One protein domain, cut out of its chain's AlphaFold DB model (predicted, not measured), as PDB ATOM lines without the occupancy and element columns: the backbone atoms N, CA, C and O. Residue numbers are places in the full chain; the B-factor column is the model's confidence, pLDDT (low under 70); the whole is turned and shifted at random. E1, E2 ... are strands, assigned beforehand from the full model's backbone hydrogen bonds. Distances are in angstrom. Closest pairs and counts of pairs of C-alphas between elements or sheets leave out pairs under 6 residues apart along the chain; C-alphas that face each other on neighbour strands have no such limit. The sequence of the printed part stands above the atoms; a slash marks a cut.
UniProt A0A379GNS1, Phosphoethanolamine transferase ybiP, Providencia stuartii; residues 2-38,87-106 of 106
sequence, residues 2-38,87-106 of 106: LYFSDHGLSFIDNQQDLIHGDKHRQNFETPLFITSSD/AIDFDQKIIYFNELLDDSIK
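AT A GLANCE: This is residues 2 to 38 and 87 to 106 of the 106 residues of the protein "Phosphoethanolamine transferase ybiP" of Providencia stuartii (UniProt A0A379GNS1). With little regular structure, this is a loose frame: a narrow ribbon of antiparallel E1 and E4 makes one end of the long axis, and loop residues 20 to 31 lie in the middle. Toward the other end lie the small hairpin E2 and E3 and, apart from it, E5, whose residues 94 to 95 pair antiparallel with residues 87 to 88; residues 97 to 106, with no named element, run on from E5 to the chain's last residue. The 57 printed residues hold five strands, E1 to E5 in chain order, and no named helix; the class is all strand, with 15 residues in named elements. The whole is loose, with a radius of gyration of the C-alphas of 13.6 A, and spans 44 by 29 by 17 A.

HOW THE PARTS SIT: E1, residues 2 to 4, and E4, residues 32 to 34, are antiparallel at 173 degrees; N 3 and O 33 are 2.9 A apart, within hydrogen-bond range. E2, residues 10 to 12, and E3, residues 17 to 19, form an antiparallel hairpin at 131 degrees, with N 10 and O 19 2.9 A apart. E5, residues 94 to 96, pairs with no named strand.

IN THESE COORDINATES: E1 begins at C-alpha 2 (265.753, 235.224, 371.164); E5 spans 7.0 A and ends at C-alpha 96 (274.555, 213.122, 381.469).

THE WHOLE: Residues 39 to 86 are not printed; C-alphas 38 and 87 are 34.0 A apart. E3 to E4 is a long link. Residue 106 is under pLDDT 70.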
ATOM      1  N   LEU A   2     265.011 236.341 370.595       95.50
ATOM      2  CA  LEU A   2     265.753 235.224 371.164       95.50
ATOM      3  C   LEU A   2     266.199 234.349 369.994       95.50
ATOM      4  O   LEU A   2     265.397 234.081 369.100       95.50
ATOM      5  N   TYR A   3     267.464 233.951 369.988       96.50
ATOM      6  CA  TYR A   3     268.025 233.028 369.008       96.50
ATOM      7  C   TYR A   3     268.680 231.860 369.734       96.50
ATOM      8  O   TYR A   3     269.400 232.076 370.710       96.50
ATOM      9  N   PHE A   4     268.461 230.654 369.219       96.38
ATOM     10  CA  PHE A   4     269.184 229.449 369.599       96.38
ATOM     11  C   PHE A   4     269.316 228.507 368.397       96.38
ATOM     12  O   PHE A   4     268.529 228.607 367.454       96.38
ATOM     13  N   SER A   5     270.312 227.620 368.435       96.12
ATOM     14  CA  SER A   5     270.407 226.483 367.508       96.12
ATOM     15  C   SER A   5     269.664 225.283 368.090       96.12
ATOM     16  O   SER A   5     269.665 225.101 369.305       96.12
ATOM     17  N   ASP A   6     269.048 224.465 367.246       93.75
ATOM     18  CA  ASP A   6     268.390 223.221 367.654       93.75
ATOM     19  C   ASP A   6     269.394 222.143 368.085       93.75
ATOM     20  O   ASP A   6     269.134 221.406 369.034       93.75
ATOM     21  N   HIS A   7     270.555 222.091 367.430       94.81
ATOM     22  CA  HIS A   7     271.663 221.213 367.795       94.81
ATOM     23  C   HIS A   7     273.032 221.841 367.491       94.81
ATOM     24  O   HIS A   7     273.142 222.863 366.802       94.81
ATOM     25  N   GLY A   8     274.080 221.234 368.050       96.00
ATOM     26  CA  GLY A   8     275.478 221.521 367.741       96.00
ATOM     27  C   GLY A   8     276.048 220.533 366.719       96.00
ATOM     28  O   GLY A   8     275.310 219.777 366.081       96.00
ATOM     29  N   LEU A   9     277.368 220.540 366.548       96.12
ATOM     30  CA  LEU A   9     278.092 219.691 365.597       96.12
ATOM     31  C   LEU A   9     279.403 219.216 366.226       96.12
ATOM     32  O   LEU A   9     279.988 219.931 367.030       96.12
ATOM     33  N   SER A  10     279.877 218.041 365.825       95.94
ATOM     34  CA  SER A  10     281.197 217.519 366.194       95.94
ATOM     35  C   SER A  10     281.968 217.097 364.949       95.94
ATOM     36  O   SER A  10     281.370 216.705 363.943       95.94
ATOM     37  N   PHE A  11     283.288 217.143 365.031       95.38
ATOM     38  CA  PHE A  11     284.213 216.688 364.019       95.38
ATOM     39  C   PHE A  11     284.203 215.168 363.857       95.38
ATOM     40  O   PHE A  11     284.085 214.398 364.812       95.38
ATOM     41  N   ILE A  12     284.398 214.742 362.616       90.69
ATOM     42  CA  ILE A  12     284.715 213.366 362.228       90.69
ATOM     43  C   ILE A  12     285.891 213.368 361.244       90.69
ATOM     44  O   ILE A  12     286.431 214.424 360.911       90.69
ATOM     45  N   ASP A  13     286.327 212.178 360.816       88.38
ATOM     46  CA  ASP A  13     287.308 212.000 359.739       88.38
ATOM     47  C   ASP A  13     288.580 212.850 359.910       88.38
ATOM     48  O   ASP A  13     289.037 213.543 359.004       88.38
ATOM     49  N   ASN A  14     289.166 212.799 361.115       87.19
ATOM     50  CA  ASN A  14     290.326 213.609 361.511       87.19
ATOM     51  C   ASN A  14     290.111 215.127 361.331       87.19
ATOM     52  O   ASN A  14     291.019 215.824 360.879       87.19
ATOM     53  N   GLN A  15     288.940 215.634 361.732       90.06
ATOM     54  CA  GLN A  15     288.578 217.062 361.727       90.06
ATOM     55  C   GLN A  15     288.383 217.666 360.330       90.06
ATOM     56  O   GLN A  15     288.551 218.871 360.144       90.06
ATOM     57  N   GLN A  16     288.017 216.843 359.346       90.62
ATOM     58  CA  GLN A  16     287.696 217.323 357.997       90.62
ATOM     59  C   GLN A  16     286.229 217.725 357.855       90.62
ATOM     60  O   GLN A  16     285.943 218.728 357.206       90.62
ATOM     61  N   ASP A  17     285.327 216.998 358.519       93.88
ATOM     62  CA  ASP A  17     283.885 217.205 358.415       93.88
ATOM     63  C   ASP A  17     283.248 217.453 359.783       93.88
ATOM     64  O   ASP A  17     283.724 216.963 360.807       93.88
ATOM     65  N   LEU A  18     282.144 218.204 359.778       95.06
ATOM     66  CA  LEU A  18     281.296 218.473 360.938       95.06
ATOM     67  C   LEU A  18     279.930 217.823 360.733       95.06
ATOM     68  O   LEU A  18     279.259 218.086 359.733       95.06
ATOM     69  N   ILE A  19     279.497 217.025 361.705       95.56
ATOM     70  CA  ILE A  19     278.206 216.338 361.654       95.56
ATOM     71  C   ILE A  19     277.392 216.555 362.925       95.56
ATOM     72  O   ILE A  19     277.925 216.815 364.006       95.56
ATOM     73  N   HIS A  20     276.075 216.411 362.790       95.12
ATOM     74  CA  HIS A  20     275.201 216.223 363.941       95.12
ATOM     75  C   HIS A  20     275.462 214.838 364.561       95.12
ATOM     76  O   HIS A  20     275.851 213.896 363.868       95.12
ATOM     77  N   GLY A  21     275.219 214.688 365.860       95.56
ATOM     78  CA  GLY A  21     275.508 213.452 366.588       95.56
ATOM     79  C   GLY A  21     274.977 213.489 368.015       95.56
ATOM     80  O   GLY A  21     274.282 214.425 368.393       95.56
ATOM     81  N   ASP A  22     275.306 212.469 368.799       96.31
ATOM     82  CA  ASP A  22     274.874 212.329 370.194       96.31
ATOM     83  C   ASP A  22     275.997 211.832 371.124       96.31
ATOM     84  O   ASP A  22     275.737 211.417 372.253       96.31
ATOM     85  N   LYS A  23     277.251 211.829 370.646       95.00
ATOM     86  CA  LYS A  23     278.396 211.221 371.351       95.00
ATOM     87  C   LYS A  23     279.350 212.227 371.982       95.00
ATOM     88  O   LYS A  23     280.040 211.868 372.935       95.00
ATOM     89  N   HIS A  24     279.381 213.460 371.482       96.31
ATOM     90  CA  HIS A  24     280.265 214.508 371.985       96.31
ATOM     91  C   HIS A  24     279.469 215.660 372.584       96.31
ATOM     92  O   HIS A  24     278.346 215.948 372.164       96.31
ATOM     93  N   ARG A  25     280.074 216.367 373.540       96.62
ATOM     94  CA  ARG A  25     279.482 217.558 374.168       96.62
ATOM     95  C   ARG A  25     279.085 218.611 373.136       96.62
ATOM     96  O   ARG A  25     277.986 219.153 373.205       96.62
ATOM     97  N   GLN A  26     279.923 218.816 372.126       96.25
ATOM     98  CA  GLN A  26     279.752 219.779 371.039       96.25
ATOM     99  C   GLN A  26     278.488 219.520 370.203       96.25
ATOM    100  O   GLN A  26     277.965 220.445 369.587       96.25
ATOM    101  N   ASN A  27     277.938 218.298 370.212       96.75
ATOM    102  CA  ASN A  27     276.652 218.025 369.570       96.75
ATOM    103  C   ASN A  27     275.459 218.659 370.314       96.75
ATOM    104  O   ASN A  27     274.425 218.915 369.699       96.75
ATOM    105  N   PHE A  28     275.602 218.927 371.614       96.75
ATOM    106  CA  PHE A  28     274.562 219.492 372.480       96.75
ATOM    107  C   PHE A  28     274.859 220.936 372.919       96.75
ATOM    108  O   PHE A  28     273.957 221.634 373.378       96.75
ATOM    109  N   GLU A  29     276.103 221.406 372.789       95.50
ATOM    110  CA  GLU A  29     276.486 222.792 373.079       95.50
ATOM    111  C   GLU A  29     276.053 223.727 371.942       95.50
ATOM    112  O   GLU A  29     276.707 223.849 370.908       95.50
ATOM    113  N   THR A  30     274.933 224.416 372.144       95.44
ATOM    114  CA  THR A  30     274.354 225.337 371.159       95.44
ATOM    115  C   THR A  30     274.445 226.795 371.605       95.44
ATOM    116  O   THR A  30     274.298 227.078 372.798       95.44
ATOM    117  N   PRO A  31     274.584 227.760 370.676       96.31
ATOM    118  CA  PRO A  31     274.466 229.171 371.015       96.31
ATOM    119  C   PRO A  31     273.047 229.501 371.495       96.31
ATOM    120  O   PRO A  31     272.068 229.023 370.927       96.31
ATOM    121  N   LEU A  32     272.948 230.380 372.491       96.31
ATOM    122  CA  LEU A  32     271.714 231.034 372.923       96.31
ATOM    123  C   LEU A  32     272.029 232.500 373.216       96.31
ATOM    124  O   LEU A  32     272.929 232.801 374.001       96.31
ATOM    125  N   PHE A  33     271.279 233.423 372.620       95.81
ATOM    126  CA  PHE A  33     271.352 234.833 372.988       95.81
ATOM    127  C   PHE A  33     269.999 235.520 372.884       95.81
ATOM    128  O   PHE A  33     269.153 235.201 372.045       95.81
ATOM    129  N   ILE A  34     269.818 236.507 373.756       95.94
ATOM    130  CA  ILE A  34     268.624 237.338 373.840       95.94
ATOM    131  C   ILE A  34     269.061 238.781 373.611       95.94
ATOM    132  O   ILE A  34     270.019 239.255 374.215       95.94
ATOM    133  N   THR A  35     268.358 239.478 372.726       95.56
ATOM    134  CA  THR A  35     268.552 240.906 372.464       95.56
ATOM    135  C   THR A  35     267.211 241.632 372.464       95.56
ATOM    136  O   THR A  35     266.186 241.071 372.063       95.56
ATOM    137  N   SER A  36     267.203 242.884 372.902       93.56
ATOM    138  CA  SER A  36     266.039 243.766 372.878       93.56
ATOM    139  C   SER A  36     266.455 245.150 372.384       93.56
ATOM    140  O   SER A  36     267.605 245.558 372.543       93.56
ATOM    141  N   SER A  37     265.529 245.866 371.745       95.62
ATOM    142  CA  SER A  37     265.791 247.188 371.158       95.62
ATOM    143  C   SER A  37     266.124 248.264 372.194       95.62
ATOM    144  O   SER A  37     266.677 249.299 371.847       95.62
ATOM    145  N   ASP A  38     265.751 248.028 373.445       95.00
ATOM    146  CA  ASP A  38     265.922 248.906 374.598       95.00
ATOM    147  C   ASP A  38     267.044 248.447 375.547       95.00
ATOM    148  O   ASP A  38     267.265 249.071 376.588       95.00
ATOM    149  N   ALA A  87     270.886 215.380 378.739       95.88
ATOM    150  CA  ALA A  87     270.629 215.309 377.307       95.88
ATOM    151  C   ALA A  87     269.926 213.983 376.953       95.88
ATOM    152  O   ALA A  87     269.811 213.083 377.790       95.88
ATOM    153  N   ILE A  88     269.418 213.884 375.723       96.12
ATOM    154  CA  ILE A  88     268.748 212.689 375.197       96.12
ATOM    155  C   ILE A  88     269.526 212.230 373.966       96.12
ATOM    156  O   ILE A  88     269.741 213.025 373.052       96.12
ATOM    157  N   ASP A  89     269.966 210.974 373.964       96.19
ATOM    158  CA  ASP A  89     270.695 210.386 372.840       96.19
ATOM    159  C   ASP A  89     269.751 209.947 371.699       96.19
ATOM    160  O   ASP A  89     268.523 210.033 371.804       96.19
ATOM    161  N   PHE A  90     270.305 209.464 370.583       96.38
ATOM    162  CA  PHE A  90     269.490 209.028 369.441       96.38
ATOM    163  C   PHE A  90     268.677 207.748 369.718       96.38
ATOM    164  O   PHE A  90     267.687 207.498 369.029       96.38
ATOM    165  N   ASP A  91     269.028 206.987 370.760       97.56
ATOM    166  CA  ASP A  91     268.253 205.846 371.261       97.56
ATOM    167  C   ASP A  91     267.145 206.269 372.250       97.56
ATOM    168  O   ASP A  91     266.477 205.408 372.830       97.56
ATOM    169  N   GLN A  92     266.933 207.574 372.456       96.44
ATOM    170  CA  GLN A  92     265.977 208.155 373.409       96.44
ATOM    171  C   GLN A  92     266.308 207.873 374.882       96.44
ATOM    172  O   GLN A  92     265.428 207.901 375.749       96.44
ATOM    173  N   LYS A  93     267.578 207.613 375.198       97.38
ATOM    174  CA  LYS A  93     268.045 207.432 376.572       97.38
ATOM    175  C   LYS A  93     268.486 208.763 377.154       97.38
ATOM    176  O   LYS A  93     269.106 209.590 376.490       97.38
ATOM    177  N   ILE A  94     268.190 208.932 378.438       96.81
ATOM    178  CA  ILE A  94     268.741 210.019 379.240       96.81
ATOM    179  C   ILE A  94     270.233 209.756 379.440       96.81
ATOM    180  O   ILE A  94     270.621 208.691 379.920       96.81
ATOM    181  N   ILE A  95     271.040 210.754 379.102       97.00
ATOM    182  CA  ILE A  95     272.488 210.767 379.290       97.00
ATOM    183  C   ILE A  95     272.893 212.033 380.049       97.00
ATOM    184  O   ILE A  95     272.205 213.058 379.997       97.00
ATOM    185  N   TYR A  96     274.014 211.968 380.762       97.38
ATOM    186  CA  TYR A  96     274.555 213.122 381.469       97.38
ATOM    187  C   TYR A  96     275.517 213.877 380.567       97.38
ATOM    188  O   TYR A  96     276.535 213.345 380.133       97.38
ATOM    189  N   PHE A  97     275.203 215.141 380.306       96.69
ATOM    190  CA  PHE A  97     275.964 215.972 379.381       96.69
ATOM    191  C   PHE A  97     277.446 216.079 379.783       96.69
ATOM    192  O   PHE A  97     278.327 215.904 378.948       96.69
ATOM    193  N   ASN A  98     277.731 216.283 381.071       95.94
ATOM    194  CA  ASN A  98     279.103 216.370 381.585       95.94
ATOM    195  C   ASN A  98     279.892 215.045 381.507       95.94
ATOM    196  O   ASN A  98     281.098 215.062 381.738       95.94
ATOM    197  N   GLU A  99     279.239 213.914 381.220       96.62
ATOM    198  CA  GLU A  99     279.893 212.606 381.044       96.62
ATOM    199  C   GLU A  99     280.225 212.305 379.572       96.62
ATOM    200  O   GLU A  99     280.901 211.316 379.284       96.62
ATOM    201  N   LEU A 100     279.768 213.144 378.636       96.50
ATOM    202  CA  LEU A 100     280.065 212.998 377.214       96.50
ATOM    203  C   LEU A 100     281.526 213.324 376.894       96.50
ATOM    204  O   LEU A 100     282.175 214.135 377.560       96.50
ATOM    205  N   LEU A 101     282.019 212.715 375.816       94.69
ATOM    206  CA  LEU A 101     283.355 212.981 375.295       94.69
ATOM    207  C   LEU A 101     283.463 214.429 374.802       94.69
ATOM    208  O   LEU A 101     282.508 214.992 374.263       94.69
ATOM    209  N   ASP A 102     284.646 215.012 374.965       94.31
ATOM    210  CA  ASP A 102     284.977 216.312 374.390       94.31
ATOM    211  C   ASP A 102     285.621 216.118 373.017       94.31
ATOM    212  O   ASP A 102     286.589 215.368 372.877       94.31
ATOM    213  N   ASP A 103     285.089 216.796 372.008       91.25
ATOM    214  CA  ASP A 103     285.677 216.866 370.676       91.25
ATOM    215  C   ASP A 103     286.643 218.057 370.587       91.25
ATOM    216  O   ASP A 103     286.373 219.099 369.983       91.25
ATOM    217  N   SER A 104     287.774 217.926 371.283       84.19
ATOM    218  CA  SER A 104     288.797 218.965 371.292       84.19
ATOM    219  C   SER A 104     289.480 219.071 369.919       84.19
ATOM    220  O   SER A 104     289.979 218.082 369.368       84.19
ATOM    221  N   ILE A 105     289.583 220.296 369.400       79.50
ATOM    222  CA  ILE A 105     290.391 220.609 368.210       79.50
ATOM    223  C   ILE A 105     291.862 220.282 368.515       79.50
ATOM    224  O   ILE A 105     292.349 220.584 369.608       79.50
ATOM    225  N   LYS A 106     292.548 219.636 367.567       68.69
ATOM    226  CA  LYS A 106     293.949 219.212 367.715       68.69
ATOM    227  C   LYS A 106     294.909 220.238 367.134       68.69
ATOM    228  O   LYS A 106     294.526 220.922 366.162       68.69
TER     229      LYS A 106